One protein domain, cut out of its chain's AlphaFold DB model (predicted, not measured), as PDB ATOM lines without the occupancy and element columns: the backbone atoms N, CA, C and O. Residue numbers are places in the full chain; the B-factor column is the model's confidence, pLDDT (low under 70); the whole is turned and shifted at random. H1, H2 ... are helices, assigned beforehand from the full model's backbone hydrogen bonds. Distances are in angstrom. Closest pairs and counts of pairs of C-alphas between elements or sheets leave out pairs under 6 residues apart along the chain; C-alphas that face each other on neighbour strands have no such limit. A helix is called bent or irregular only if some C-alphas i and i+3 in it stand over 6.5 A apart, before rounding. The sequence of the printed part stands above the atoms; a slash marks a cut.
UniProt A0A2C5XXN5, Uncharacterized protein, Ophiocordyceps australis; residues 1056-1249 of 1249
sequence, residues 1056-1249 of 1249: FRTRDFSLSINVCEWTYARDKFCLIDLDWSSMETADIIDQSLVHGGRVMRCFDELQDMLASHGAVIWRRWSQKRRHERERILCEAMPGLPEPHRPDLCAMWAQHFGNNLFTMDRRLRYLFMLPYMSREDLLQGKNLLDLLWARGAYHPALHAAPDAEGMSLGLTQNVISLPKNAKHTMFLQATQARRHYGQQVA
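What this domain is: This is residues 1056 to 1249 of the 1249 residues of an uncharacterized protein of Ophiocordyceps australis (UniProt A0A2C5XXN5). A long helix bent into an L, H1, makes one side and a corner of an open frame, and H2, H5 and H6 lead back from its short arm to its long arm. H4 joins H3 and H7 in a second group, and residues 1159 to 1164 stick out at its far end. The printed part has 194 residues with seven named helices, H1 to H7 in order, and no named strand; it is all helix, compact with a radius of gyration of the C-alphas of 17.6 A, and spans 50 by 49 by 34 A.

How they stand to each other: Start at H1, residues 1089 to 1127, assigned as one helix by its hydrogen bonds but bent: C-alphas 1116 and 1119 are 8.3 A apart. Its arms, H1a to 1116 and H1b from 1119, are about perpendicular at 80 degrees. H6, residues 1190 to 1200, touches residues 1107 to 1114 of H1a alone, closest at the C-alphas of Gln 1111 and Gly 1199, 4.6 A. H2, residues 1130 to 1140, only just touches H5, residues 1182 to 1185, with 3 pairs of C-alphas within 8 A, closest Glu 1134 and Arg 1182, 7.3 A. H4, residues 1169 to 1176, touches H3, residues 1150 to 1160, closest at the C-alphas of Asp 1151 and Phe 1175, 4.6 A, at a steep tilt of 61 degrees. H7, residues 1204 to 1219, touches H4 with 1213 to 1217 alone, closest at the C-alphas of Phe 1175 and Gly 1217, 4.8 A. Every O i to N i+4 pair is within hydrogen-bond range in H1a, H1b, H2, H3, H4 and H6, and 8 of 12 in H7; H5 is too short for one.

Where its parts are: Find C-alpha 1089 at (123.443, 218.803, 198.746); H1a runs 40.6 A to C-alpha 1116. H7 runs 22.7 A to C-alpha 1219 at (136.028, 199.917, 187.620), irregular, with C-alphas 1213 and 1216 7.1 A apart.

The domain as a whole: The printed part has no cut, and no link between named helices is long. Residues 1056 to 1082, 1162 to 1167 and 1228 to 1229 have pLDDT under 70.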
ATOM      1  N   PHE A1056     152.084 218.729 178.503       33.31
ATOM      2  CA  PHE A1056     150.916 218.787 179.396       33.31
ATOM      3  C   PHE A1056     149.910 219.909 179.071       33.31
ATOM      4  O   PHE A1056     148.889 220.013 179.741       33.31
ATOM      5  N   ARG A1057     150.175 220.775 178.080       37.00
ATOM      6  CA  ARG A1057     149.390 222.008 177.845       37.00
ATOM      7  C   ARG A1057     148.296 221.912 176.782       37.00
ATOM      8  O   ARG A1057     147.514 222.845 176.667       37.00
ATOM      9  N   THR A1058     148.254 220.851 175.980       29.77
ATOM     10  CA  THR A1058     147.433 220.795 174.752       29.77
ATOM     11  C   THR A1058     146.282 219.789 174.841       29.77
ATOM     12  O   THR A1058     146.031 219.048 173.889       29.77
ATOM     13  N   ARG A1059     145.630 219.693 176.006       31.14
ATOM     14  CA  ARG A1059     144.524 218.757 176.274       31.14
ATOM     15  C   ARG A1059     143.439 219.406 177.131       31.14
ATOM     16  O   ARG A1059     143.391 219.210 178.342       31.14
ATOM     17  N   ASP A1060     142.554 220.145 176.473       28.94
ATOM     18  CA  ASP A1060     141.298 220.594 177.066       28.94
ATOM     19  C   ASP A1060     140.336 219.402 177.185       28.94
ATOM     20  O   ASP A1060     139.814 218.904 176.189       28.94
ATOM     21  N   PHE A1061     140.107 218.933 178.413       31.03
ATOM     22  CA  PHE A1061     139.093 217.925 178.724       31.03
ATOM     23  C   PHE A1061     138.158 218.441 179.817       31.03
ATOM     24  O   PHE A1061     138.566 218.642 180.961       31.03
ATOM     25  N   SER A1062     136.874 218.593 179.487       26.92
ATOM     26  CA  SER A1062     135.793 218.833 180.449       26.92
ATOM     27  C   SER A1062     135.429 217.533 181.180       26.92
ATOM     28  O   SER A1062     134.344 216.980 181.006       26.92
ATOM     29  N   LEU A1063     136.378 217.004 181.951       30.69
ATOM     30  CA  LEU A1063     136.229 215.762 182.702       30.69
ATOM     31  C   LEU A1063     135.561 216.043 184.058       30.69
ATOM     32  O   LEU A1063     136.162 216.637 184.951       30.69
ATOM     33  N   SER A1064     134.312 215.601 184.208       28.06
ATOM     34  CA  SER A1064     133.544 215.664 185.455       28.06
ATOM     35  C   SER A1064     134.092 214.657 186.472       28.06
ATOM     36  O   SER A1064     133.846 213.454 186.340       28.06
ATOM     37  N   ILE A1065     134.853 215.116 187.470       29.06
ATOM     38  CA  ILE A1065     135.539 214.222 188.412       29.06
ATOM     39  C   ILE A1065     135.385 214.701 189.857       29.06
ATOM     40  O   ILE A1065     135.771 215.812 190.210       29.06
ATOM     41  N   ASN A1066     134.944 213.789 190.722       40.94
ATOM     42  CA  ASN A1066     135.066 213.932 192.169       40.94
ATOM     43  C   ASN A1066     136.476 213.495 192.614       40.94
ATOM     44  O   ASN A1066     136.757 212.299 192.694       40.94
ATOM     45  N   VAL A1067     137.368 214.463 192.864       34.59
ATOM     46  CA  VAL A1067     138.742 214.243 193.372       34.59
ATOM     47  C   VAL A1067     138.830 214.650 194.844       34.59
ATOM     48  O   VAL A1067     138.018 215.424 195.346       34.59
ATOM     49  N   CYS A1068     139.787 214.075 195.569       32.09
ATOM     50  CA  CYS A1068     139.857 214.100 197.023       32.09
ATOM     51  C   CYS A1068     141.314 214.110 197.513       32.09
ATOM     52  O   CYS A1068     142.144 213.401 196.948       32.09
ATOM     53  N   GLU A1069     141.621 214.853 198.582       33.47
ATOM     54  CA  GLU A1069     143.002 215.077 199.056       33.47
ATOM     55  C   GLU A1069     143.316 214.445 200.439       33.47
ATOM     56  O   GLU A1069     142.426 214.016 201.180       33.47
ATOM     57  N   TRP A1070     144.616 214.381 200.752       30.33
ATOM     58  CA  TRP A1070     145.320 213.831 201.927       30.33
ATOM     59  C   TRP A1070     146.398 214.868 202.351       30.33
ATOM     60  O   TRP A1070     146.907 215.569 201.488       30.33
ATOM     61  N   THR A1071     146.872 215.041 203.594       33.75
ATOM     62  CA  THR A1071     146.615 214.394 204.901       33.75
ATOM     63  C   THR A1071     147.226 215.246 206.024       33.75
ATOM     64  O   THR A1071     148.406 215.555 205.912       33.75
ATOM     65  N   TYR A1072     146.524 215.473 207.153       33.88
ATOM     66  CA  TYR A1072     147.116 215.321 208.511       33.88
ATOM     67  C   TYR A1072     146.092 215.274 209.678       33.88
ATOM     68  O   TYR A1072     146.277 215.900 210.718       33.88
ATOM     69  N   ALA A1073     145.017 214.490 209.558       29.66
ATOM     70  CA  ALA A1073     144.181 214.105 210.706       29.66
ATOM     71  C   ALA A1073     144.171 212.574 210.800       29.66
ATOM     72  O   ALA A1073     143.382 211.913 210.127       29.66
ATOM     73  N   ARG A1074     145.112 212.021 211.580       42.69
ATOM     74  CA  ARG A1074     145.760 210.704 211.370       42.69
ATOM     75  C   ARG A1074     144.876 209.440 211.491       42.69
ATOM     76  O   ARG A1074     145.405 208.352 211.316       42.69
ATOM     77  N   ASP A1075     143.565 209.595 211.697       34.50
ATOM     78  CA  ASP A1075     142.551 208.518 211.691       34.50
ATOM     79  C   ASP A1075     141.181 208.894 211.065       34.50
ATOM     80  O   ASP A1075     140.380 208.003 210.763       34.50
ATOM     81  N   LYS A1076     140.854 210.191 210.890       35.72
ATOM     82  CA  LYS A1076     139.445 210.642 210.773       35.72
ATOM     83  C   LYS A1076     139.013 211.274 209.435       35.72
ATOM     84  O   LYS A1076     137.822 211.225 209.157       35.72
ATOM     85  N   PHE A1077     139.906 211.830 208.601       38.16
ATOM     86  CA  PHE A1077     139.489 212.592 207.402       38.16
ATOM     87  C   PHE A1077     140.326 212.322 206.139       38.16
ATOM     88  O   PHE A1077     141.291 213.032 205.856       38.16
ATOM     89  N   CYS A1078     139.883 211.357 205.330       47.47
ATOM     90  CA  CYS A1078     140.081 211.380 203.877       47.47
ATOM     91  C   CYS A1078     138.814 211.984 203.255       47.47
ATOM     92  O   CYS A1078     137.726 211.564 203.647       47.47
ATOM     93  N   LEU A1079     138.907 212.867 202.250       46.09
ATOM     94  CA  LEU A1079     137.697 213.392 201.585       46.09
ATOM     95  C   LEU A1079     136.770 212.276 201.057       46.09
ATOM     96  O   LEU A1079     135.558 212.413 201.116       46.09
ATOM     97  N   ILE A1080     137.309 211.154 200.565       52.41
ATOM     98  CA  ILE A1080     136.477 210.051 200.046       52.41
ATOM     99  C   ILE A1080     135.924 209.130 201.145       52.41
ATOM    100  O   ILE A1080     135.048 208.316 200.855       52.41
ATOM    101  N   ASP A1081     136.424 209.227 202.382       53.97
ATOM    102  CA  ASP A1081     135.889 208.492 203.541       53.97
ATOM    103  C   ASP A1081     134.719 209.234 204.216       53.97
ATOM    104  O   ASP A1081     134.093 208.670 205.113       53.97
ATOM    105  N   LEU A1082     134.396 210.456 203.770       64.44
ATOM    106  CA  LEU A1082     133.078 211.053 203.985       64.44
ATOM    107  C   LEU A1082     132.029 210.182 203.284       64.44
ATOM    108  O   LEU A1082     132.192 209.831 202.112       64.44
ATOM    109  N   ASP A1083     130.941 209.845 203.976       70.44
ATOM    110  CA  ASP A1083     129.812 209.176 203.338       70.44
ATOM    111  C   ASP A1083     128.926 210.206 202.625       70.44
ATOM    112  O   ASP A1083     127.870 210.613 203.113       70.44
ATOM    113  N   TRP A1084     129.368 210.607 201.431       74.19
ATOM    114  CA  TRP A1084     128.648 211.493 200.511       74.19
ATOM    115  C   TRP A1084     127.247 210.983 200.110       74.19
ATOM    116  O   TRP A1084     126.531 211.693 199.409       74.19
ATOM    117  N   SER A1085     126.846 209.758 200.492       78.56
ATOM    118  CA  SER A1085     125.466 209.279 200.320       78.56
ATOM    119  C   SER A1085     124.521 209.682 201.459       78.56
ATOM    120  O   SER A1085     123.310 209.577 201.286       78.56
ATOM    121  N   SER A1086     125.068 210.174 202.579       84.25
ATOM    122  CA  SER A1086     124.331 210.606 203.777       84.25
ATOM    123  C   SER A1086     124.221 212.129 203.960       84.25
ATOM    124  O   SER A1086     123.371 212.582 204.718       84.25
ATOM    125  N   MET A1087     125.068 212.910 203.283       84.75
ATOM    126  CA  MET A1087     125.108 214.377 203.386       84.75
ATOM    127  C   MET A1087     124.047 215.052 202.508       84.75
ATOM    128  O   MET A1087     123.733 214.560 201.419       84.75
ATOM    129  N   GLU A1088     123.547 216.218 202.928       89.69
ATOM    130  CA  GLU A1088     122.679 217.028 202.073       89.69
ATOM    131  C   GLU A1088     123.475 217.743 200.975       89.69
ATOM    132  O   GLU A1088     124.670 218.002 201.094       89.69
ATOM    133  N   THR A1089     122.802 218.109 199.880       87.00
ATOM    134  CA  THR A1089     123.443 218.803 198.746       87.00
ATOM    135  C   THR A1089     124.167 220.087 199.169       87.00
ATOM    136  O   THR A1089     125.247 220.355 198.650       87.00
ATOM    137  N   ALA A1090     123.621 220.844 200.126       89.38
ATOM    138  CA  ALA A1090     124.276 222.038 200.661       89.38
ATOM    139  C   ALA A1090     125.610 221.694 201.351       89.38
ATOM    140  O   ALA A1090     126.645 222.232 200.961       89.38
ATOM    141  N   ASP A1091     125.614 220.724 202.275       89.88
ATOM    142  CA  ASP A1091     126.834 220.254 202.952       89.88
ATOM    143  C   ASP A1091     127.890 219.765 201.954       89.88
ATOM    144  O   ASP A1091     129.087 219.981 202.139       89.88
ATOM    145  N   ILE A1092     127.450 219.082 200.891       87.56
ATOM    146  CA  ILE A1092     128.324 218.552 199.845       87.56
ATOM    147  C   ILE A1092     129.022 219.704 199.098       87.56
ATOM    148  O   ILE A1092     130.226 219.613 198.846       87.56
ATOM    149  N   ILE A1093     128.302 220.786 198.776       89.38
ATOM    150  CA  ILE A1093     128.838 221.991 198.117       89.38
ATOM    151  C   ILE A1093     129.790 222.750 199.052       89.38
ATOM    152  O   ILE A1093     130.921 223.054 198.662       89.38
ATOM    153  N   ASP A1094     129.378 223.012 200.292       91.00
ATOM    154  CA  ASP A1094     130.187 223.763 201.256       91.00
ATOM    155  C   ASP A1094     131.468 223.008 201.625       91.00
ATOM    156  O   ASP A1094     132.553 223.595 201.654       91.00
ATOM    157  N   GLN A1095     131.397 221.685 201.813       89.94
ATOM    158  CA  GLN A1095     132.596 220.881 202.036       89.94
ATOM    159  C   GLN A1095     133.502 220.855 200.800       89.94
ATOM    160  O   GLN A1095     134.717 220.974 200.966       89.94
ATOM    161  N   SER A1096     132.985 220.777 199.563       89.25
ATOM    162  CA  SER A1096     133.866 220.817 198.383       89.25
ATOM    163  C   SER A1096     134.545 222.176 198.190       89.25
ATOM    164  O   SER A1096     135.715 222.206 197.808       89.25
ATOM    165  N   LEU A1097     133.886 223.286 198.543       91.06
ATOM    166  CA  LEU A1097     134.495 224.622 198.578       91.06
ATOM    167  C   LEU A1097     135.552 224.750 199.690       91.06
ATOM    168  O   LEU A1097     136.673 225.197 199.432       91.06
ATOM    169  N   VAL A1098     135.248 224.296 200.913       93.12
ATOM    170  CA  VAL A1098     136.211 224.253 202.033       93.12
ATOM    171  C   VAL A1098     137.431 223.404 201.679       93.12
ATOM    172  O   VAL A1098     138.558 223.761 202.026       93.12
ATOM    173  N   HIS A1099     137.236 222.287 200.979       90.69
ATOM    174  CA  HIS A1099     138.321 221.411 200.561       90.69
ATOM    175  C   HIS A1099     139.104 221.957 199.365       90.69
ATOM    176  O   HIS A1099     140.332 221.939 199.416       90.69
ATOM    177  N   GLY A1100     138.454 222.538 198.355       92.56
ATOM    178  CA  GLY A1100     139.129 223.251 197.268       92.56
ATOM    179  C   GLY A1100     140.004 224.400 197.782       92.56
ATOM    180  O   GLY A1100     141.160 224.534 197.379       92.56
ATOM    181  N   GLY A1101     139.517 225.147 198.780       93.75
ATOM    182  CA  GLY A1101     140.295 226.164 199.492       93.75
ATOM    183  C   GLY A1101     141.493 225.617 200.286       93.75
ATOM    184  O   GLY A1101     142.477 226.337 200.464       93.75
ATOM    185  N   ARG A1102     141.458 224.350 200.732       94.81
ATOM    186  CA  ARG A1102     142.625 223.664 201.326       94.81
ATOM    187  C   ARG A1102     143.630 223.252 200.251       94.81
ATOM    188  O   ARG A1102     144.791 223.618 200.389       94.81
ATOM    189  N   VAL A1103     143.183 222.608 199.165       94.62
ATOM    190  CA  VAL A1103     144.041 222.218 198.023       94.62
ATOM    191  C   VAL A1103     144.814 223.430 197.493       94.62
ATOM    192  O   VAL A1103     146.031 223.377 197.323       94.62
ATOM    193  N   MET A1104     144.128 224.560 197.287       95.25
ATOM    194  CA  MET A1104     144.761 225.783 196.788       95.25
ATOM    195  C   MET A1104     145.775 226.385 197.769       95.25
ATOM    196  O   MET A1104     146.801 226.898 197.329       95.25
ATOM    197  N   ARG A1105     145.545 226.274 199.085       96.12
ATOM    198  CA  ARG A1105     146.521 226.698 200.101       96.12
ATOM    199  C   ARG A1105     147.750 225.789 200.119       96.12
ATOM    200  O   ARG A1105     148.866 226.293 200.093       96.12
ATOM    201  N   CYS A1106     147.556 224.470 200.094       96.12
ATOM    202  CA  CYS A1106     148.647 223.495 200.009       96.12
ATOM    203  C   CYS A1106     149.481 223.681 198.729       96.12
ATOM    204  O   CYS A1106     150.701 223.523 198.756       96.12
ATOM    205  N   PHE A1107     148.838 224.056 197.618       96.38
ATOM    206  CA  PHE A1107     149.508 224.428 196.371       96.38
ATOM    207  C   PHE A1107     150.371 225.689 196.519       96.38
ATOM    208  O   PHE A1107     151.538 225.658 196.130       96.38
ATOM    209  N   ASP A1108     149.835 226.768 197.101       96.62
ATOM    210  CA  ASP A1108     150.590 228.006 197.337       96.62
ATOM    211  C   ASP A1108     151.779 227.773 198.289       96.62
ATOM    212  O   ASP A1108     152.907 228.150 197.972       96.62
ATOM    213  N   GLU A1109     151.571 227.058 199.401       97.44
ATOM    214  CA  GLU A1109     152.637 226.686 200.345       97.44
ATOM    215  C   GLU A1109     153.739 225.842 199.670       97.44
ATOM    216  O   GLU A1109     154.933 226.055 199.904       97.44
ATOM    217  N   LEU A1110     153.368 224.902 198.790       97.50
ATOM    218  CA  LEU A1110     154.321 224.110 198.008       97.50
ATOM    219  C   LEU A1110     155.070 224.959 196.968       97.50
ATOM    220  O   LEU A1110     156.276 224.770 196.778       97.50
ATOM    221  N   GLN A1111     154.382 225.893 196.310       97.31
ATOM    222  CA  GLN A1111     154.969 226.817 195.341       97.31
ATOM    223  C   GLN A1111     156.011 227.730 196.009       97.31
ATOM    224  O   GLN A1111     157.146 227.801 195.526       97.31
ATOM    225  N   ASP A1112     155.691 228.320 197.163       97.56
ATOM    226  CA  ASP A1112     156.613 229.151 197.949       97.56
ATOM    227  C   ASP A1112     157.821 228.354 198.470       97.56
ATOM    228  O   ASP A1112     158.968 228.818 198.385       97.56
ATOM    229  N   MET A1113     157.607 227.119 198.947       97.75
ATOM    230  CA  MET A1113     158.699 226.225 199.355       97.75
ATOM    231  C   MET A1113     159.628 225.863 198.188       97.75
ATOM    232  O   MET A1113     160.848 225.799 198.369       97.75
ATOM    233  N   LEU A1114     159.099 225.635 196.985       97.31
ATOM    234  CA  LEU A1114     159.913 225.297 195.814       97.31
ATOM    235  C   LEU A1114     160.635 226.515 195.231       97.31
ATOM    236  O   LEU A1114     161.805 226.385 194.863       97.31
ATOM    237  N   ALA A1115     160.005 227.691 195.223       96.56
ATOM    238  CA  ALA A1115     160.654 228.949 194.860       96.56
ATOM    239  C   ALA A1115     161.817 229.275 195.816       96.56
ATOM    240  O   ALA A1115     162.931 229.565 195.377       96.56
ATOM    241  N   SER A1116     161.587 229.139 197.126       98.00
ATOM    242  CA  SER A1116     162.569 229.474 198.165       98.00
ATOM    243  C   SER A1116     163.676 228.426 198.324       98.00
ATOM    244  O   SER A1116     164.820 228.760 198.649       98.00
ATOM    245  N   HIS A1117     163.354 227.136 198.167       98.00
ATOM    246  CA  HIS A1117     164.227 226.035 198.590       98.00
ATOM    247  C   HIS A1117     164.399 224.909 197.560       98.00
ATOM    248  O   HIS A1117     165.197 224.003 197.812       98.00
ATOM    249  N   GLY A1118     163.751 224.948 196.390       96.38
ATOM    250  CA  GLY A1118     163.776 223.860 195.400       96.38
ATOM    251  C   GLY A1118     165.187 223.389 195.023       96.38
ATOM    252  O   GLY A1118     165.474 222.192 195.060       96.38
ATOM    253  N   ALA A1119     166.122 224.313 194.784       96.94
ATOM    254  CA  ALA A1119     167.525 223.983 194.495       96.94
ATOM    255  C   ALA A1119     168.270 223.328 195.683       96.94
ATOM    256  O   ALA A1119     169.184 222.521 195.485       96.94
ATOM    257  N   VAL A1120     167.884 223.648 196.924       97.88
ATOM    258  CA  VAL A1120     168.440 223.053 198.152       97.88
ATOM    259  C   VAL A1120     167.843 221.665 198.392       97.88
ATOM    260  O   VAL A1120     168.586 220.735 198.708       97.88
ATOM    261  N   ILE A1121     166.532 221.506 198.185       96.94
ATOM    262  CA  ILE A1121     165.814 220.225 198.250       96.94
ATOM    263  C   ILE A1121     166.399 219.259 197.212       96.94
ATOM    264  O   ILE A1121     166.825 218.163 197.576       96.94
ATOM    265  N   TRP A1122     166.543 219.695 195.956       96.56
ATOM    266  CA  TRP A1122     167.147 218.924 194.863       96.56
ATOM    267  C   TRP A1122     168.576 218.467 195.194       96.56
ATOM    268  O   TRP A1122     168.906 217.282 195.076       96.56
ATOM    269  N   ARG A1123     169.428 219.384 195.680       96.94
ATOM    270  CA  ARG A1123     170.824 219.080 196.045       96.94
ATOM    271  C   ARG A1123     170.918 218.125 197.233       96.94
ATOM    272  O   ARG A1123     171.738 217.214 197.211       96.94
ATOM    273  N   ARG A1124     170.074 218.294 198.256       97.56
ATOM    274  CA  ARG A1124     170.035 217.385 199.412       97.56
ATOM    275  C   ARG A1124     169.519 216.006 198.999       97.56
ATOM    276  O   ARG A1124     170.187 215.017 199.275       97.56
ATOM    277  N   TRP A1125     168.388 215.920 198.300       97.19
ATOM    278  CA  TRP A1125     167.771 214.646 197.907       97.19
ATOM    279  C   TRP A1125     168.662 213.806 196.987       97.19
ATOM    280  O   TRP A1125     168.819 212.601 197.208       97.19
ATOM    281  N   SER A1126     169.310 214.436 196.004       96.12
ATOM    282  CA  SER A1126     170.276 213.761 195.125       96.12
ATOM    283  C   SER A1126     171.477 213.189 195.894       96.12
ATOM    284  O   SER A1126     171.938 212.102 195.550       96.12
ATOM    285  N   GLN A1127     171.906 213.832 196.989       96.81
ATOM    286  CA  GLN A1127     172.963 213.345 197.890       96.81
ATOM    287  C   GLN A1127     172.507 212.245 198.876       96.81
ATOM    288  O   GLN A1127     173.341 211.447 199.309       96.81
ATOM    289  N   LYS A1128     171.215 212.165 199.237       97.94
ATOM    290  CA  LYS A1128     170.682 211.133 200.155       97.94
ATOM    291  C   LYS A1128     170.829 209.717 199.578       97.94
ATOM    292  O   LYS A1128     170.534 209.475 198.406       97.94
ATOM    293  N   ARG A1129     171.228 208.752 200.417       97.69
ATOM    294  CA  ARG A1129     171.309 207.319 200.046       97.69
ATOM    295  C   ARG A1129     169.906 206.694 199.957       97.69
ATOM    296  O   ARG A1129     168.989 207.184 200.605       97.69
ATOM    297  N   ARG A1130     169.729 205.581 199.216       97.12
ATOM    298  CA  ARG A1130     168.406 204.927 199.027       97.12
ATOM    299  C   ARG A1130     167.679 204.670 200.355       97.12
ATOM    300  O   ARG A1130     166.567 205.145 200.502       97.12
ATOM    301  N   HIS A1131     168.320 204.027 201.333       97.19
ATOM    302  CA  HIS A1131     167.716 203.763 202.652       97.19
ATOM    303  C   HIS A1131     167.349 205.037 203.435       97.19
ATOM    304  O   HIS A1131     166.464 205.024 204.282       97.19
ATOM    305  N   GLU A1132     168.037 206.147 203.171       98.00
ATOM    306  CA  GLU A1132     167.815 207.417 203.859       98.00
ATOM    307  C   GLU A1132     166.638 208.168 203.226       98.00
ATOM    308  O   GLU A1132     165.770 208.663 203.940       98.00
ATOM    309  N   ARG A1133     166.546 208.149 201.888       97.88
ATOM    310  CA  ARG A1133     165.334 208.526 201.146       97.88
ATOM    311  C   ARG A1133     164.134 207.678 201.568       97.88
ATOM    312  O   ARG A1133     163.045 208.209 201.719       97.88
ATOM    313  N   GLU A1134     164.342 206.380 201.787       97.38
ATOM    314  CA  GLU A1134     163.300 205.425 202.179       97.38
ATOM    315  C   GLU A1134     162.754 205.725 203.567       97.38
ATOM    316  O   GLU A1134     161.540 205.804 203.741       97.38
ATOM    317  N   ARG A1135     163.651 205.978 204.527       97.62
ATOM    318  CA  ARG A1135     163.286 206.472 205.853       97.62
ATOM    319  C   ARG A1135     162.488 207.770 205.748       97.62
ATOM    320  O   ARG A1135     161.390 207.816 206.280       97.62
ATOM    321  N   ILE A1136     162.995 208.778 205.033       97.44
ATOM    322  CA  ILE A1136     162.318 210.078 204.877       97.44
ATOM    323  C   ILE A1136     160.921 209.911 204.251       97.44
ATOM    324  O   ILE A1136     159.969 210.511 204.735       97.44
ATOM    325  N   LEU A1137     160.770 209.058 203.230       96.62
ATOM    326  CA  LEU A1137     159.472 208.759 202.610       96.62
ATOM    327  C   LEU A1137     158.511 208.046 203.568       96.62
ATOM    328  O   LEU A1137     157.349 208.422 203.633       96.62
ATOM    329  N   CYS A1138     158.977 207.056 204.334       95.25
ATOM    330  CA  CYS A1138     158.130 206.340 205.298       95.25
ATOM    331  C   CYS A1138     157.794 207.183 206.543       95.25
ATOM    332  O   CYS A1138     156.789 206.927 207.202       95.25
ATOM    333  N   GLU A1139     158.634 208.169 206.871       96.31
ATOM    334  CA  GLU A1139     158.455 209.121 207.974       96.31
ATOM    335  C   GLU A1139     157.456 210.232 207.587       96.31
ATOM    336  O   GLU A1139     156.576 210.564 208.380       96.31
ATOM    337  N   ALA A1140     157.528 210.735 206.347       94.75
ATOM    338  CA  ALA A1140     156.606 211.739 205.804       94.75
ATOM    339  C   ALA A1140     155.256 211.156 205.332       94.75
ATOM    340  O   ALA A1140     154.218 211.779 205.533       94.75
ATOM    341  N   MET A1141     155.261 209.967 204.720       93.38
ATOM    342  CA  MET A1141     154.081 209.291 204.168       93.38
ATOM    343  C   MET A1141     154.018 207.827 204.655       93.38
ATOM    344  O   MET A1141     154.325 206.887 203.909       93.38
ATOM    345  N   PRO A1142     153.653 207.598 205.930       93.12
ATOM    346  CA  PRO A1142     153.562 206.256 206.495       93.12
ATOM    347  C   PRO A1142     152.483 205.435 205.780       93.12
ATOM    348  O   PRO A1142     151.349 205.878 205.626       93.12
ATOM    349  N   GLY A1143     152.830 204.214 205.365       91.31
ATOM    350  CA  GLY A1143     151.928 203.340 204.606       91.31
ATOM    351  C   GLY A1143     151.983 203.512 203.083       91.31
ATOM    352  O   GLY A1143     151.244 202.815 202.392       91.31
ATOM    353  N   LEU A1144     152.869 204.368 202.549       94.56
ATOM    354  CA  LEU A1144     153.212 204.380 201.119       94.56
ATOM    355  C   LEU A1144     153.565 202.947 200.652       94.56
ATOM    356  O   LEU A1144     154.450 202.323 201.253       94.56
ATOM    357  N   PRO A1145     152.902 202.408 199.612       95.06
ATOM    358  CA  PRO A1145     153.113 201.031 199.190       95.06
ATOM    359  C   PRO A1145     154.514 200.801 198.643       95.06
ATOM    360  O   PRO A1145     155.065 201.639 197.935       95.06
ATOM    361  N   GLU A1146     155.072 199.629 198.935       94.75
ATOM    362  CA  GLU A1146     156.371 199.228 198.407       94.75
ATOM    363  C   GLU A1146     156.390 199.075 196.874       94.75
ATOM    364  O   GLU A1146     157.154 199.811 196.246       94.75
ATOM    365  N   PRO A1147     155.577 198.188 196.260       95.44
ATOM    366  CA  PRO A1147     155.765 197.808 194.865       95.44
ATOM    367  C   PRO A1147     155.322 198.885 193.874       95.44
ATOM    368  O   PRO A1147     154.292 199.541 194.057       95.44
ATOM    369  N   HIS A1148     156.045 198.969 192.757       94.94
ATOM    370  CA  HIS A1148     155.562 199.591 191.520       94.94
ATOM    371  C   HIS A1148     154.127 199.150 191.164       94.94
ATOM    372  O   HIS A1148     153.839 197.953 191.152       94.94
ATOM    373  N   ARG A1149     153.259 200.106 190.790       94.00
ATOM    374  CA  ARG A1149     151.828 199.885 190.474       94.00
ATOM    375  C   ARG A1149     151.058 199.174 191.608       94.00
ATOM    376  O   ARG A1149     150.599 198.039 191.435       94.00
ATOM    377  N   PRO A1150     150.892 199.839 192.771       95.25
ATOM    378  CA  PRO A1150     150.155 199.296 193.916       95.25
ATOM    379  C   PRO A1150     148.723 198.864 193.586       95.25
ATOM    380  O   PRO A1150     148.235 197.902 194.172       95.25
ATOM    381  N   ASP A1151     148.082 199.518 192.622       95.50
ATOM    382  CA  ASP A1151     146.757 199.194 192.095       95.50
ATOM    383  C   ASP A1151     146.706 197.806 191.430       95.50
ATOM    384  O   ASP A1151     145.789 197.021 191.675       95.50
ATOM    385  N   LEU A1152     147.733 197.448 190.649       95.31
ATOM    386  CA  LEU A1152     147.846 196.122 190.035       95.31
ATOM    387  C   LEU A1152     148.175 195.055 191.083       95.31
ATOM    388  O   LEU A1152     147.631 193.952 191.023       95.31
ATOM    389  N   CYS A1153     149.008 195.380 192.075       93.44
ATOM    390  CA  CYS A1153     149.274 194.484 193.200       93.44
ATOM    391  C   CYS A1153     148.023 194.243 194.061       93.44
ATOM    392  O   CYS A1153     147.773 193.101 194.446       93.44
ATOM    393  N   ALA A1154     147.214 195.277 194.311       93.06
ATOM    394  CA  ALA A1154     145.931 195.177 195.003       93.06
ATOM    395  C   ALA A1154     144.934 194.312 194.215       93.06
ATOM    396  O   ALA A1154     144.381 193.360 194.762       93.06
ATOM    397  N   MET A1155     144.782 194.566 192.912       94.25
ATOM    398  CA  MET A1155     143.931 193.775 192.016       94.25
ATOM    399  C   MET A1155     144.368 192.299 191.943       94.25
ATOM    400  O   MET A1155     143.531 191.396 191.972       94.25
ATOM    401  N   TRP A1156     145.672 192.007 191.888       93.31
ATOM    402  CA  TRP A1156     146.168 190.625 191.926       93.31
ATOM    403  C   TRP A1156     145.966 189.967 193.295       93.31
ATOM    404  O   TRP A1156     145.605 188.791 193.344       93.31
ATOM    405  N   ALA A1157     146.130 190.700 194.399       90.00
ATOM    406  CA  ALA A1157     145.797 190.200 195.732       90.00
ATOM    407  C   ALA A1157     144.290 189.910 195.878       90.00
ATOM    408  O   ALA A1157     143.922 188.915 196.494       90.00
ATOM    409  N   GLN A1158     143.428 190.715 195.251       89.19
ATOM    410  CA  GLN A1158     141.975 190.527 195.222       89.19
ATOM    411  C   GLN A1158     141.540 189.331 194.351       89.19
ATOM    412  O   GLN A1158     140.605 188.624 194.717       89.19
ATOM    413  N   HIS A1159     142.212 189.071 193.222       89.19
ATOM    414  CA  HIS A1159     141.882 187.945 192.331       89.19
ATOM    415  C   HIS A1159     142.507 186.599 192.730       89.19
ATOM    416  O   HIS A1159     141.913 185.557 192.456       89.19
ATOM    417  N   PHE A1160     143.703 186.595 193.331       88.94
ATOM    418  CA  PHE A1160     144.442 185.365 193.663       88.94
ATOM    419  C   PHE A1160     144.567 185.102 195.173       88.94
ATOM    420  O   PHE A1160     144.974 184.009 195.573       88.94
ATOM    421  N   GLY A1161     144.223 186.073 196.022       82.75
ATOM    422  CA  GLY A1161     144.112 185.886 197.465       82.75
ATOM    423  C   GLY A1161     142.795 185.205 197.828       82.75
ATOM    424  O   GLY A1161     141.716 185.739 197.586       82.75
ATOM    425  N   ASN A1162     142.874 184.022 198.440       60.06
ATOM    426  CA  ASN A1162     141.688 183.299 198.893       60.06
ATOM    427  C   ASN A1162     141.016 184.008 200.083       60.06
ATOM    428  O   ASN A1162     141.350 183.734 201.236       60.06
ATOM    429  N   ASN A1163     139.982 184.787 199.760       53.53
ATOM    430  CA  ASN A1163     138.951 185.354 200.636       53.53
ATOM    431  C   ASN A1163     139.319 186.597 201.469       53.53
ATOM    432  O   ASN A1163     140.377 186.692 202.081       53.53
ATOM    433  N   LEU A1164     138.316 187.474 201.595       51.28
ATOM    434  CA  LEU A1164     138.108 188.387 202.726       51.28
ATOM    435  C   LEU A1164     139.202 189.433 202.998       51.28
ATOM    436  O   LEU A1164     139.450 189.793 204.148       51.28
ATOM    437  N   PHE A1165     139.695 190.080 201.939       53.66
ATOM    438  CA  PHE A1165     139.793 191.536 202.039       53.66
ATOM    439  C   PHE A1165     138.368 192.106 202.072       53.66
ATOM    440  O   PHE A1165     137.746 192.352 201.041       53.66
ATOM    441  N   THR A1166     137.854 192.322 203.286       60.91
ATOM    442  CA  THR A1166     136.979 193.476 203.525       60.91
ATOM    443  C   THR A1166     137.675 194.721 202.967       60.91
ATOM    444  O   THR A1166     138.907 194.775 202.952       60.91
ATOM    445  N   MET A1167     136.911 195.698 202.467       61.09
ATOM    446  CA  MET A1167     137.464 196.893 201.809       61.09
ATOM    447  C   MET A1167     138.184 197.802 202.821       61.09
ATOM    448  O   MET A1167     137.655 198.817 203.264       61.09
ATOM    449  N   ASP A1168     139.392 197.402 203.214       78.00
ATOM    450  CA  ASP A1168     140.298 198.169 204.058       78.00
ATOM    451  C   ASP A1168     140.565 199.521 203.381       78.00
ATOM    452  O   ASP A1168     140.830 199.585 202.175       78.00
ATOM    453  N   ARG A1169     140.548 200.609 204.161       81.12
ATOM    454  CA  ARG A1169     140.957 201.945 203.698       81.12
ATOM    455  C   ARG A1169     142.346 201.907 203.048       81.12
ATOM    456  O   ARG A1169     142.602 202.651 202.104       81.12
ATOM    457  N   ARG A1170     143.215 200.976 203.470       86.56
ATOM    458  CA  ARG A1170     144.492 200.683 202.799       86.56
ATOM    459  C   ARG A1170     144.314 200.193 201.364       86.56
ATOM    460  O   ARG A1170     144.999 200.707 200.492       86.56
ATOM    461  N   LEU A1171     143.407 199.251 201.092       89.62
ATOM    462  CA  LEU A1171     143.154 198.765 199.729       89.62
ATOM    463  C   LEU A1171     142.683 199.919 198.832       89.62
ATOM    464  O   LEU A1171     143.215 200.102 197.739       89.62
ATOM    465  N   ARG A1172     141.760 200.751 199.333       91.19
ATOM    466  CA  ARG A1172     141.291 201.968 198.650       91.19
ATOM    467  C   ARG A1172     142.444 202.917 198.310       91.19
ATOM    468  O   ARG A1172     142.545 203.361 197.171       91.19
ATOM    469  N   TYR A1173     143.347 203.156 199.260       91.56
ATOM    470  CA  TYR A1173     144.540 203.988 199.075       91.56
ATOM    471  C   TYR A1173     145.480 203.470 197.967       91.56
ATOM    472  O   TYR A1173     145.974 204.267 197.168       91.56
ATOM    473  N   LEU A1174     145.665 202.146 197.846       94.06
ATOM    474  CA  LEU A1174     146.469 201.538 196.767       94.06
ATOM    475  C   LEU A1174     145.910 201.836 195.368       94.06
ATOM    476  O   LEU A1174     146.682 202.039 194.433       94.06
ATOM    477  N   PHE A1175     144.581 201.877 195.227       94.81
ATOM    478  CA  PHE A1175     143.918 202.235 193.972       94.81
ATOM    479  C   PHE A1175     143.793 203.749 193.753       94.81
ATOM    480  O   PHE A1175     143.708 204.179 192.606       94.81
ATOM    481  N   MET A1176     143.774 204.554 194.821       93.00
ATOM    482  CA  MET A1176     143.774 206.016 194.720       93.00
ATOM    483  C   MET A1176     145.098 206.550 194.167       93.00
ATOM    484  O   MET A1176     145.094 207.495 193.385       93.00
ATOM    485  N   LEU A1177     146.231 205.955 194.566       93.31
ATOM    486  CA  LEU A1177     147.572 206.450 194.235       93.31
ATOM    487  C   LEU A1177     148.387 205.459 193.362       93.31
ATOM    488  O   LEU A1177     149.504 205.084 193.731       93.31
ATOM    489  N   PRO A1178     147.895 205.048 192.175       93.94
ATOM    490  CA  PRO A1178     148.496 203.990 191.344       93.94
ATOM    491  C   PRO A1178     149.911 204.316 190.836       93.94
ATOM    492  O   PRO A1178     150.657 203.419 190.449       93.94
ATOM    493  N   TYR A1179     150.288 205.598 190.826       93.62
ATOM    494  CA  TYR A1179     151.587 206.085 190.353       93.62
ATOM    495  C   TYR A1179     152.541 206.519 191.481       93.62
ATOM    496  O   TYR A1179     153.670 206.911 191.195       93.62
ATOM    497  N   MET A1180     152.135 206.431 192.755       95.12
ATOM    498  CA  MET A1180     153.008 206.716 193.900       95.12
ATOM    499  C   MET A1180     153.338 205.429 194.660       95.12
ATOM    500  O   MET A1180     152.651 205.040 195.602       95.12
ATOM    501  N   SER A1181     154.439 204.790 194.262       95.94
ATOM    502  CA  SER A1181     155.077 203.716 195.027       95.94
ATOM    503  C   SER A1181     156.362 204.193 195.710       95.94
ATOM    504  O   SER A1181     157.007 205.160 195.288       95.94
ATOM    505  N   ARG A1182     156.781 203.475 196.754       96.50
ATOM    506  CA  ARG A1182     158.077 203.667 197.408       96.50
ATOM    507  C   ARG A1182     159.221 203.368 196.444       96.50
ATOM    508  O   ARG A1182     160.188 204.121 196.417       96.50
ATOM    509  N   GLU A1183     159.117 202.319 195.629       96.00
ATOM    510  CA  GLU A1183     160.136 201.993 194.623       96.00
ATOM    511  C   GLU A1183     160.307 203.083 193.549       96.00
ATOM    512  O   GLU A1183     161.439 203.352 193.139       96.00
ATOM    513  N   ASP A1184     159.228 203.760 193.145       96.44
ATOM    514  CA  ASP A1184     159.276 204.892 192.214       96.44
ATOM    515  C   ASP A1184     159.875 206.143 192.864       96.44
ATOM    516  O   ASP A1184     160.852 206.688 192.352       96.44
ATOM    517  N   LEU A1185     159.357 206.581 194.018       96.88
ATOM    518  CA  LEU A1185     159.816 207.816 194.675       96.88
ATOM    519  C   LEU A1185     161.263 207.731 195.205       96.88
ATOM    520  O   LEU A1185     161.915 208.758 195.406       96.88
ATOM    521  N   LEU A1186     161.803 206.520 195.385       96.69
ATOM    522  CA  LEU A1186     163.210 206.285 195.730       96.69
ATOM    523  C   LEU A1186     164.199 206.548 194.588       96.69
ATOM    524  O   LEU A1186     165.390 206.802 194.847       96.69
ATOM    525  N   GLN A1187     163.736 206.491 193.338       94.50
ATOM    526  CA  GLN A1187     164.544 206.858 192.181       94.50
ATOM    527  C   GLN A1187     164.872 208.353 192.283       94.50
ATOM    528  O   GLN A1187     164.015 209.188 192.554       94.50
ATOM    529  N   GLY A1188     166.154 208.698 192.138       90.69
ATOM    530  CA  GLY A1188     166.705 209.951 192.679       90.69
ATOM    531  C   GLY A1188     166.202 211.262 192.067       90.69
ATOM    532  O   GLY A1188     166.630 212.317 192.530       90.69
ATOM    533  N   LYS A1189     165.330 211.198 191.056       95.62
ATOM    534  CA  LYS A1189     164.653 212.351 190.456       95.62
ATOM    535  C   LYS A1189     163.141 212.337 190.701       95.62
ATOM    536  O   LYS A1189     162.608 213.375 191.052       95.62
ATOM    537  N   ASN A1190     162.486 211.176 190.657       96.12
ATOM    538  CA  ASN A1190     161.026 211.044 190.586       96.12
ATOM    539  C   ASN A1190     160.263 211.799 191.697       96.12
ATOM    540  O   ASN A1190     159.260 212.437 191.400       96.12
ATOM    541  N   LEU A1191     160.741 211.802 192.953       96.62
ATOM    542  CA  LEU A1191     160.131 212.628 194.014       96.62
ATOM    543  C   LEU A1191     160.270 214.138 193.743       96.62
ATOM    544  O   LEU A1191     159.350 214.902 194.009       96.62
ATOM    545  N   LEU A1192     161.419 214.574 193.225       96.56
ATOM    546  CA  LEU A1192     161.678 215.974 192.879       96.56
ATOM    547  C   LEU A1192     160.861 216.397 191.658       96.56
ATOM    548  O   LEU A1192     160.331 217.501 191.652       96.56
ATOM    549  N   ASP A1193     160.729 215.516 190.665       96.44
ATOM    550  CA  ASP A1193     159.913 215.745 189.472       96.44
ATOM    551  C   ASP A1193     158.415 215.808 189.836       96.44
ATOM    552  O   ASP A1193     157.703 216.682 189.343       96.44
ATOM    553  N   LEU A1194     157.948 214.958 190.765       96.25
ATOM    554  CA  LEU A1194     156.591 215.003 191.326       96.25
ATOM    555  C   LEU A1194     156.329 216.305 192.095       96.25
ATOM    556  O   LEU A1194     155.336 216.978 191.826       96.25
ATOM    557  N   LEU A1195     157.213 216.678 193.030       96.75
ATOM    558  CA  LEU A1195     157.091 217.931 193.787       96.75
ATOM    559  C   LEU A1195     157.101 219.140 192.843       96.75
ATOM    560  O   LEU A1195     156.233 220.005 192.945       96.75
ATOM    561  N   TRP A1196     158.038 219.172 191.890       96.62
ATOM    562  CA  TRP A1196     158.133 220.234 190.892       96.62
ATOM    563  C   TRP A1196     156.862 220.336 190.048       96.62
ATOM    564  O   TRP A1196     156.324 221.428 189.906       96.62
ATOM    565  N   ALA A1197     156.326 219.219 189.546       96.38
ATOM    566  CA  ALA A1197     155.070 219.225 188.801       96.38
ATOM    567  C   ALA A1197     153.899 219.765 189.646       96.38
ATOM    568  O   ALA A1197     153.152 220.625 189.177       96.38
ATOM    569  N   ARG A1198     153.763 219.308 190.898       96.25
ATOM    570  CA  ARG A1198     152.666 219.697 191.801       96.25
ATOM    571  C   ARG A1198     152.712 221.164 192.235       96.25
ATOM    572  O   ARG A1198     151.651 221.734 192.439       96.25
ATOM    573  N   GLY A1199     153.893 221.778 192.350       96.81
ATOM    574  CA  GLY A1199     154.032 223.197 192.718       96.81
ATOM    575  C   GLY A1199     154.251 224.170 191.552       96.81
ATOM    576  O   GLY A1199     154.101 225.376 191.733       96.81
ATOM    577  N   ALA A1200     154.591 223.689 190.350       95.44
ATOM    578  CA  ALA A1200     154.739 224.528 189.154       95.44
ATOM    579  C   ALA A1200     153.454 224.635 188.310       95.44
ATOM    580  O   ALA A1200     153.319 225.571 187.522       95.44
ATOM    581  N   TYR A1201     152.515 223.693 188.458       95.81
ATOM    582  CA  TYR A1201     151.276 223.630 187.675       95.81
ATOM    583  C   TYR A1201     150.042 223.606 188.581       95.81
ATOM    584  O   TYR A1201     150.015 222.870 189.563       95.81
ATOM    585  N   HIS A1202     149.019 224.391 188.223       95.31
ATOM    586  CA  HIS A1202     147.771 224.534 188.981       95.31
ATOM    587  C   HIS A1202     147.109 223.167 189.264       95.31
ATOM    588  O   HIS A1202     147.075 222.348 188.343       95.31
ATOM    589  N   PRO A1203     146.523 222.915 190.455       96.00
ATOM    590  CA  PRO A1203     145.976 221.602 190.840       96.00
ATOM    591  C   PRO A1203     145.011 220.971 189.823       96.00
ATOM    592  O   PRO A1203     145.069 219.767 189.577       96.00
ATOM    593  N   ALA A1204     144.217 221.803 189.146       94.50
ATOM    594  CA  ALA A1204     143.373 221.443 188.001       94.50
ATOM    595  C   ALA A1204     144.068 220.589 186.916       94.50
ATOM    596  O   ALA A1204     143.465 219.670 186.370       94.50
ATOM    597  N   LEU A1205     145.342 220.868 186.613       94.44
ATOM    598  CA  LEU A1205     146.119 220.149 185.591       94.44
ATOM    599  C   LEU A1205     146.530 218.735 186.035       94.44
ATOM    600  O   LEU A1205     146.927 217.927 185.198       94.44
ATOM    601  N   HIS A1206     146.415 218.426 187.331       94.12
ATOM    602  CA  HIS A1206     146.676 217.096 187.894       94.12
ATOM    603  C   HIS A1206     145.389 216.315 188.174       94.12
ATOM    604  O   HIS A1206     145.403 215.091 188.086       94.12
ATOM    605  N   ALA A1207     144.272 217.003 188.438       92.88
ATOM    606  CA  ALA A1207     142.985 216.386 188.767       92.88
ATOM    607  C   ALA A1207     142.514 215.347 187.729       92.88
ATOM    608  O   ALA A1207     142.096 214.253 188.108       92.88
ATOM    609  N   ALA A1208     142.625 215.652 186.430       90.81
ATOM    610  CA  ALA A1208     142.257 214.712 185.369       90.81
ATOM    611  C   ALA A1208     143.234 213.517 185.239       90.81
ATOM    612  O   ALA A1208     142.763 212.381 185.328       90.81
ATOM    613  N   PRO A1209     144.568 213.705 185.127       93.94
ATOM    614  CA  PRO A1209     145.526 212.591 185.155       93.94
ATOM    615  C   PRO A1209     145.444 211.689 186.398       93.94
ATOM    616  O   PRO A1209     145.579 210.470 186.280       93.94
ATOM    617  N   ASP A1210     145.193 212.256 187.583       94.25
ATOM    618  CA  ASP A1210     145.021 211.481 188.819       94.25
ATOM    619  C   ASP A1210     143.782 210.575 188.735       94.25
ATOM    620  O   ASP A1210     143.833 209.398 189.099       94.25
ATOM    621  N   ALA A1211     142.681 211.091 188.187       91.56
ATOM    622  CA  ALA A1211     141.439 210.349 187.994       91.56
ATOM    623  C   ALA A1211     141.536 209.256 186.923       91.56
ATOM    624  O   ALA A1211     141.027 208.151 187.125       91.56
ATOM    625  N   GLU A1212     142.227 209.533 185.813       93.31
ATOM    626  CA  GLU A1212     142.569 208.521 184.807       93.31
ATOM    627  C   GLU A1212     143.391 207.385 185.438       93.31
ATOM    628  O   GLU A1212     143.136 206.211 185.159       93.31
ATOM    629  N   GLY A1213     144.300 207.706 186.367       93.62
ATOM    630  CA  GLY A1213     144.981 206.717 187.204       93.62
ATOM    631  C   GLY A1213     144.010 205.891 188.058       93.62
ATOM    632  O   GLY A1213     144.048 204.660 188.024       93.62
ATOM    633  N   MET A1214     143.112 206.552 188.794       95.25
ATOM    634  CA  MET A1214     142.128 205.906 189.680       95.25
ATOM    635  C   MET A1214     141.100 205.016 188.955       95.25
ATOM    636  O   MET A1214     140.375 204.265 189.612       95.25
ATOM    637  N   SER A1215     141.049 205.038 187.618       94.50
ATOM    638  CA  SER A1215     140.130 204.241 186.788       94.50
ATOM    639  C   SER A1215     140.076 202.745 187.137       94.50
ATOM    640  O   SER A1215     138.999 202.144 187.065       94.50
ATOM    641  N   LEU A1216     141.178 202.131 187.584       95.19
ATOM    642  CA  LEU A1216     141.163 200.728 188.019       95.19
ATOM    643  C   LEU A1216     140.405 200.533 189.346       95.19
ATOM    644  O   LEU A1216     139.640 199.583 189.483       95.19
ATOM    645  N   GLY A1217     140.555 201.454 190.302       94.19
ATOM    646  CA  GLY A1217     139.791 201.434 191.555       94.19
ATOM    647  C   GLY A1217     138.304 201.703 191.351       94.19
ATOM    648  O   GLY A1217     137.470 201.087 192.014       94.19
ATOM    649  N   LEU A1218     137.985 202.591 190.406       92.88
ATOM    650  CA  LEU A1218     136.618 202.915 189.998       92.88
ATOM    651  C   LEU A1218     135.936 201.711 189.326       92.88
ATOM    652  O   LEU A1218     134.859 201.297 189.746       92.88
ATOM    653  N   THR A1219     136.585 201.085 188.337       94.06
ATOM    654  CA  THR A1219     136.028 199.917 187.620       94.06
ATOM    655  C   THR A1219     135.881 198.674 188.501       94.06
ATOM    656  O   THR A1219     134.929 197.916 188.327       94.06
ATOM    657  N   GLN A1220     136.756 198.487 189.496       93.12
ATOM    658  CA  GLN A1220     136.623 197.426 190.507       93.12
ATOM    659  C   GLN A1220     135.638 197.774 191.643       93.12
ATOM    660  O   GLN A1220     135.438 196.958 192.541       93.12
ATOM    661  N   ASN A1221     135.014 198.962 191.626       91.38
ATOM    662  CA  ASN A1221     134.155 199.501 192.695       91.38
ATOM    663  C   ASN A1221     134.829 199.549 194.088       91.38
ATOM    664  O   ASN A1221     134.152 199.573 195.113       91.38
ATOM    665  N   VAL A1222     136.167 199.578 194.139       91.88
ATOM    666  CA  VAL A1222     136.943 199.763 195.382       91.88
ATOM    667  C   VAL A1222     136.990 201.247 195.763       91.88
ATOM    668  O   VAL A1222     136.993 201.603 196.941       91.88
ATOM    669  N   ILE A1223     136.971 202.129 194.761       92.12
ATOM    670  CA  ILE A1223     136.701 203.555 194.934       92.12
ATOM    671  C   ILE A1223     135.226 203.783 194.591       92.12
ATOM    672  O   ILE A1223     134.863 203.944 193.429       92.12
ATOM    673  N   SER A1224     134.368 203.799 195.611       87.38
ATOM    674  CA  SER A1224     132.978 204.235 195.456       87.38
ATOM    675  C   SER A1224     132.922 205.724 195.110       87.38
ATOM    676  O   SER A1224     133.415 206.549 195.882       87.38
ATOM    677  N   LEU A1225     132.287 206.060 193.984       84.38
ATOM    678  CA  LEU A1225     131.813 207.416 193.693       84.38
ATOM    679  C   LEU A1225     130.424 207.644 194.318       84.38
ATOM    680  O   LEU A1225     129.659 206.681 194.459       84.38
ATOM    681  N   PRO A1226     130.050 208.898 194.638       80.44
ATOM    682  CA  PRO A1226     128.678 209.233 195.005       80.44
ATOM    683  C   PRO A1226     127.724 208.872 193.857       80.44
ATOM    684  O   PRO A1226     127.863 209.370 192.743       80.44
ATOM    685  N   LYS A1227     126.744 207.998 194.120       75.88
ATOM    686  CA  LYS A1227     125.763 207.562 193.103       75.88
ATOM    687  C   LYS A1227     124.795 208.678 192.697       75.88
ATOM    688  O   LYS A1227     124.264 208.664 191.592       75.88
ATOM    689  N   ASN A1228     124.594 209.652 193.582       64.56
ATOM    690  CA  ASN A1228     123.687 210.780 193.400       64.56
ATOM    691  C   ASN A1228     124.399 211.928 192.663       64.56
ATOM    692  O   ASN A1228     124.485 213.041 193.176       64.56
ATOM    693  N   ALA A1229     124.931 211.650 191.469       62.28
ATOM    694  CA  ALA A1229     125.731 212.576 190.659       62.28
ATOM    695  C   ALA A1229     124.893 213.692 189.987       62.28
ATOM    696  O   ALA A1229     125.014 213.940 188.792       62.28
ATOM    697  N   LYS A1230     124.042 214.368 190.771       80.88
ATOM    698  CA  LYS A1230     123.338 215.609 190.401       80.88
ATOM    699  C   LYS A1230     124.247 216.843 190.403       80.88
ATOM    700  O   LYS A1230     123.765 217.929 190.129       80.88
ATOM    701  N   HIS A1231     125.514 216.683 190.779       82.00
ATOM    702  CA  HIS A1231     126.487 217.761 190.857       82.00
ATOM    703  C   HIS A1231     127.837 217.267 190.345       82.00
ATOM    704  O   HIS A1231     128.300 216.182 190.707       82.00
ATOM    705  N   THR A1232     128.469 218.084 189.511       83.62
ATOM    706  CA  THR A1232     129.843 217.917 189.044       83.62
ATOM    707  C   THR A1232     130.730 218.930 189.752       83.62
ATOM    708  O   THR A1232     130.475 220.133 189.700       83.62
ATOM    709  N   MET A1233     131.807 218.462 190.381       85.44
ATOM    710  CA  MET A1233     132.847 219.344 190.902       85.44
ATOM    711  C   MET A1233     133.684 219.898 189.742       85.44
ATOM    712  O   MET A1233     134.281 219.138 188.978       85.44
ATOM    713  N   PHE A1234     133.733 221.222 189.602       84.56
ATOM    714  CA  PHE A1234     134.574 221.878 188.608       84.56
ATOM    715  C   PHE A1234     135.993 222.059 189.160       84.56
ATOM    716  O   PHE A1234     136.227 222.694 190.190       84.56
ATOM    717  N   LEU A1235     136.948 221.469 188.442       89.19
ATOM    718  CA  LEU A1235     138.374 221.457 188.766       89.19
ATOM    719  C   LEU A1235     139.177 222.061 187.602       89.19
ATOM    720  O   LEU A1235     140.174 221.492 187.167       89.19
ATOM    721  N   GLN A1236     138.714 223.187 187.044       88.06
ATOM    722  CA  GLN A1236     139.309 223.804 185.850       88.06
ATOM    723  C   GLN A1236     140.399 224.830 186.198       88.06
ATOM    724  O   GLN A1236     140.319 225.545 187.193       88.06
ATOM    725  N   ALA A1237     141.429 224.933 185.350       79.62
ATOM    726  CA  ALA A1237     142.563 225.845 185.558       79.62
ATOM    727  C   ALA A1237     142.256 227.317 185.215       79.62
ATOM    728  O   ALA A1237     143.016 228.208 185.584       79.62
ATOM    729  N   THR A1238     141.162 227.564 184.495       82.06
ATOM    730  CA  THR A1238     140.669 228.889 184.078       82.06
ATOM    731  C   THR A1238     139.842 229.593 185.152       82.06
ATOM    732  O   THR A1238     139.617 230.799 185.064       82.06
ATOM    733  N   GLN A1239     139.373 228.860 186.163       79.19
ATOM    734  CA  GLN A1239     138.576 229.410 187.252       79.19
ATOM    735  C   GLN A1239     139.459 230.203 188.222       79.19
ATOM    736  O   GLN A1239     140.547 229.767 188.599       79.19
ATOM    737  N   ALA A1240     138.979 231.364 188.679       84.06
ATOM    738  CA  ALA A1240     139.661 232.091 189.743       84.06
ATOM    739  C   ALA A1240     139.701 231.231 191.019       84.06
ATOM    740  O   ALA A1240     138.732 230.547 191.341       84.06
ATOM    741  N   ARG A1241     140.809 231.303 191.770       86.44
ATOM    742  CA  ARG A1241     141.173 230.382 192.875       86.44
ATOM    743  C   ARG A1241     140.076 230.098 193.920       86.44
ATOM    744  O   ARG A1241     140.128 229.067 194.576       86.44
ATOM    745  N   ARG A1242     139.098 230.999 194.082       86.75
ATOM    746  CA  ARG A1242     137.944 230.862 194.995       86.75
ATOM    747  C   ARG A1242     136.865 229.879 194.514       86.75
ATOM    748  O   ARG A1242     136.046 229.470 195.322       86.75
ATOM    749  N   HIS A1243     136.865 229.522 193.230       89.75
ATOM    750  CA  HIS A1243     135.892 228.620 192.599       89.75
ATOM    751  C   HIS A1243     136.459 227.217 192.335       89.75
ATOM    752  O   HIS A1243     135.747 226.350 191.835       89.75
ATOM    753  N   TYR A1244     137.735 226.969 192.650       91.69
ATOM    754  CA  TYR A1244     138.310 225.632 192.531       91.69
ATOM    755  C   TYR A1244     137.632 224.694 193.539       91.69
ATOM    756  O   TYR A1244     137.636 224.976 194.736       91.69
ATOM    757  N   GLY A1245     137.034 223.598 193.062       89.06
ATOM    758  CA  GLY A1245     136.203 222.723 193.894       89.06
ATOM    759  C   GLY A1245     134.748 223.189 194.040       89.06
ATOM    760  O   GLY A1245     133.986 222.553 194.767       89.06
ATOM    761  N   GLN A1246     134.330 224.256 193.348       90.19
ATOM    762  CA  GLN A1246     132.915 224.616 193.249       90.19
ATOM    763  C   GLN A1246     132.151 223.524 192.494       90.19
ATOM    764  O   GLN A1246     132.587 223.048 191.446       90.19
ATOM    765  N   GLN A1247     130.988 223.150 193.013       87.06
ATOM    766  CA  GLN A1247     130.055 222.275 192.316       87.06
ATOM    767  C   GLN A1247     129.094 223.059 191.423       87.06
ATOM    768  O   GLN A1247     128.690 224.178 191.738       87.06
ATOM    769  N   VAL A1248     128.732 222.432 190.308       84.62
ATOM    770  CA  VAL A1248     127.706 222.872 189.360       84.62
ATOM    771  C   VAL A1248     126.738 221.703 189.175       84.62
ATOM    772  O   VAL A1248     127.184 220.553 189.143       84.62
ATOM    773  N   ALA A1249     125.437 221.991 189.119       79.75
ATOM    774  CA  ALA A1249     124.382 221.003 188.878       79.75
ATOM    775  C   ALA A1249     124.288 220.598 187.395       79.75
ATOM    776  O   ALA A1249     124.568 221.474 186.546       79.75
TER     777      ALA A1249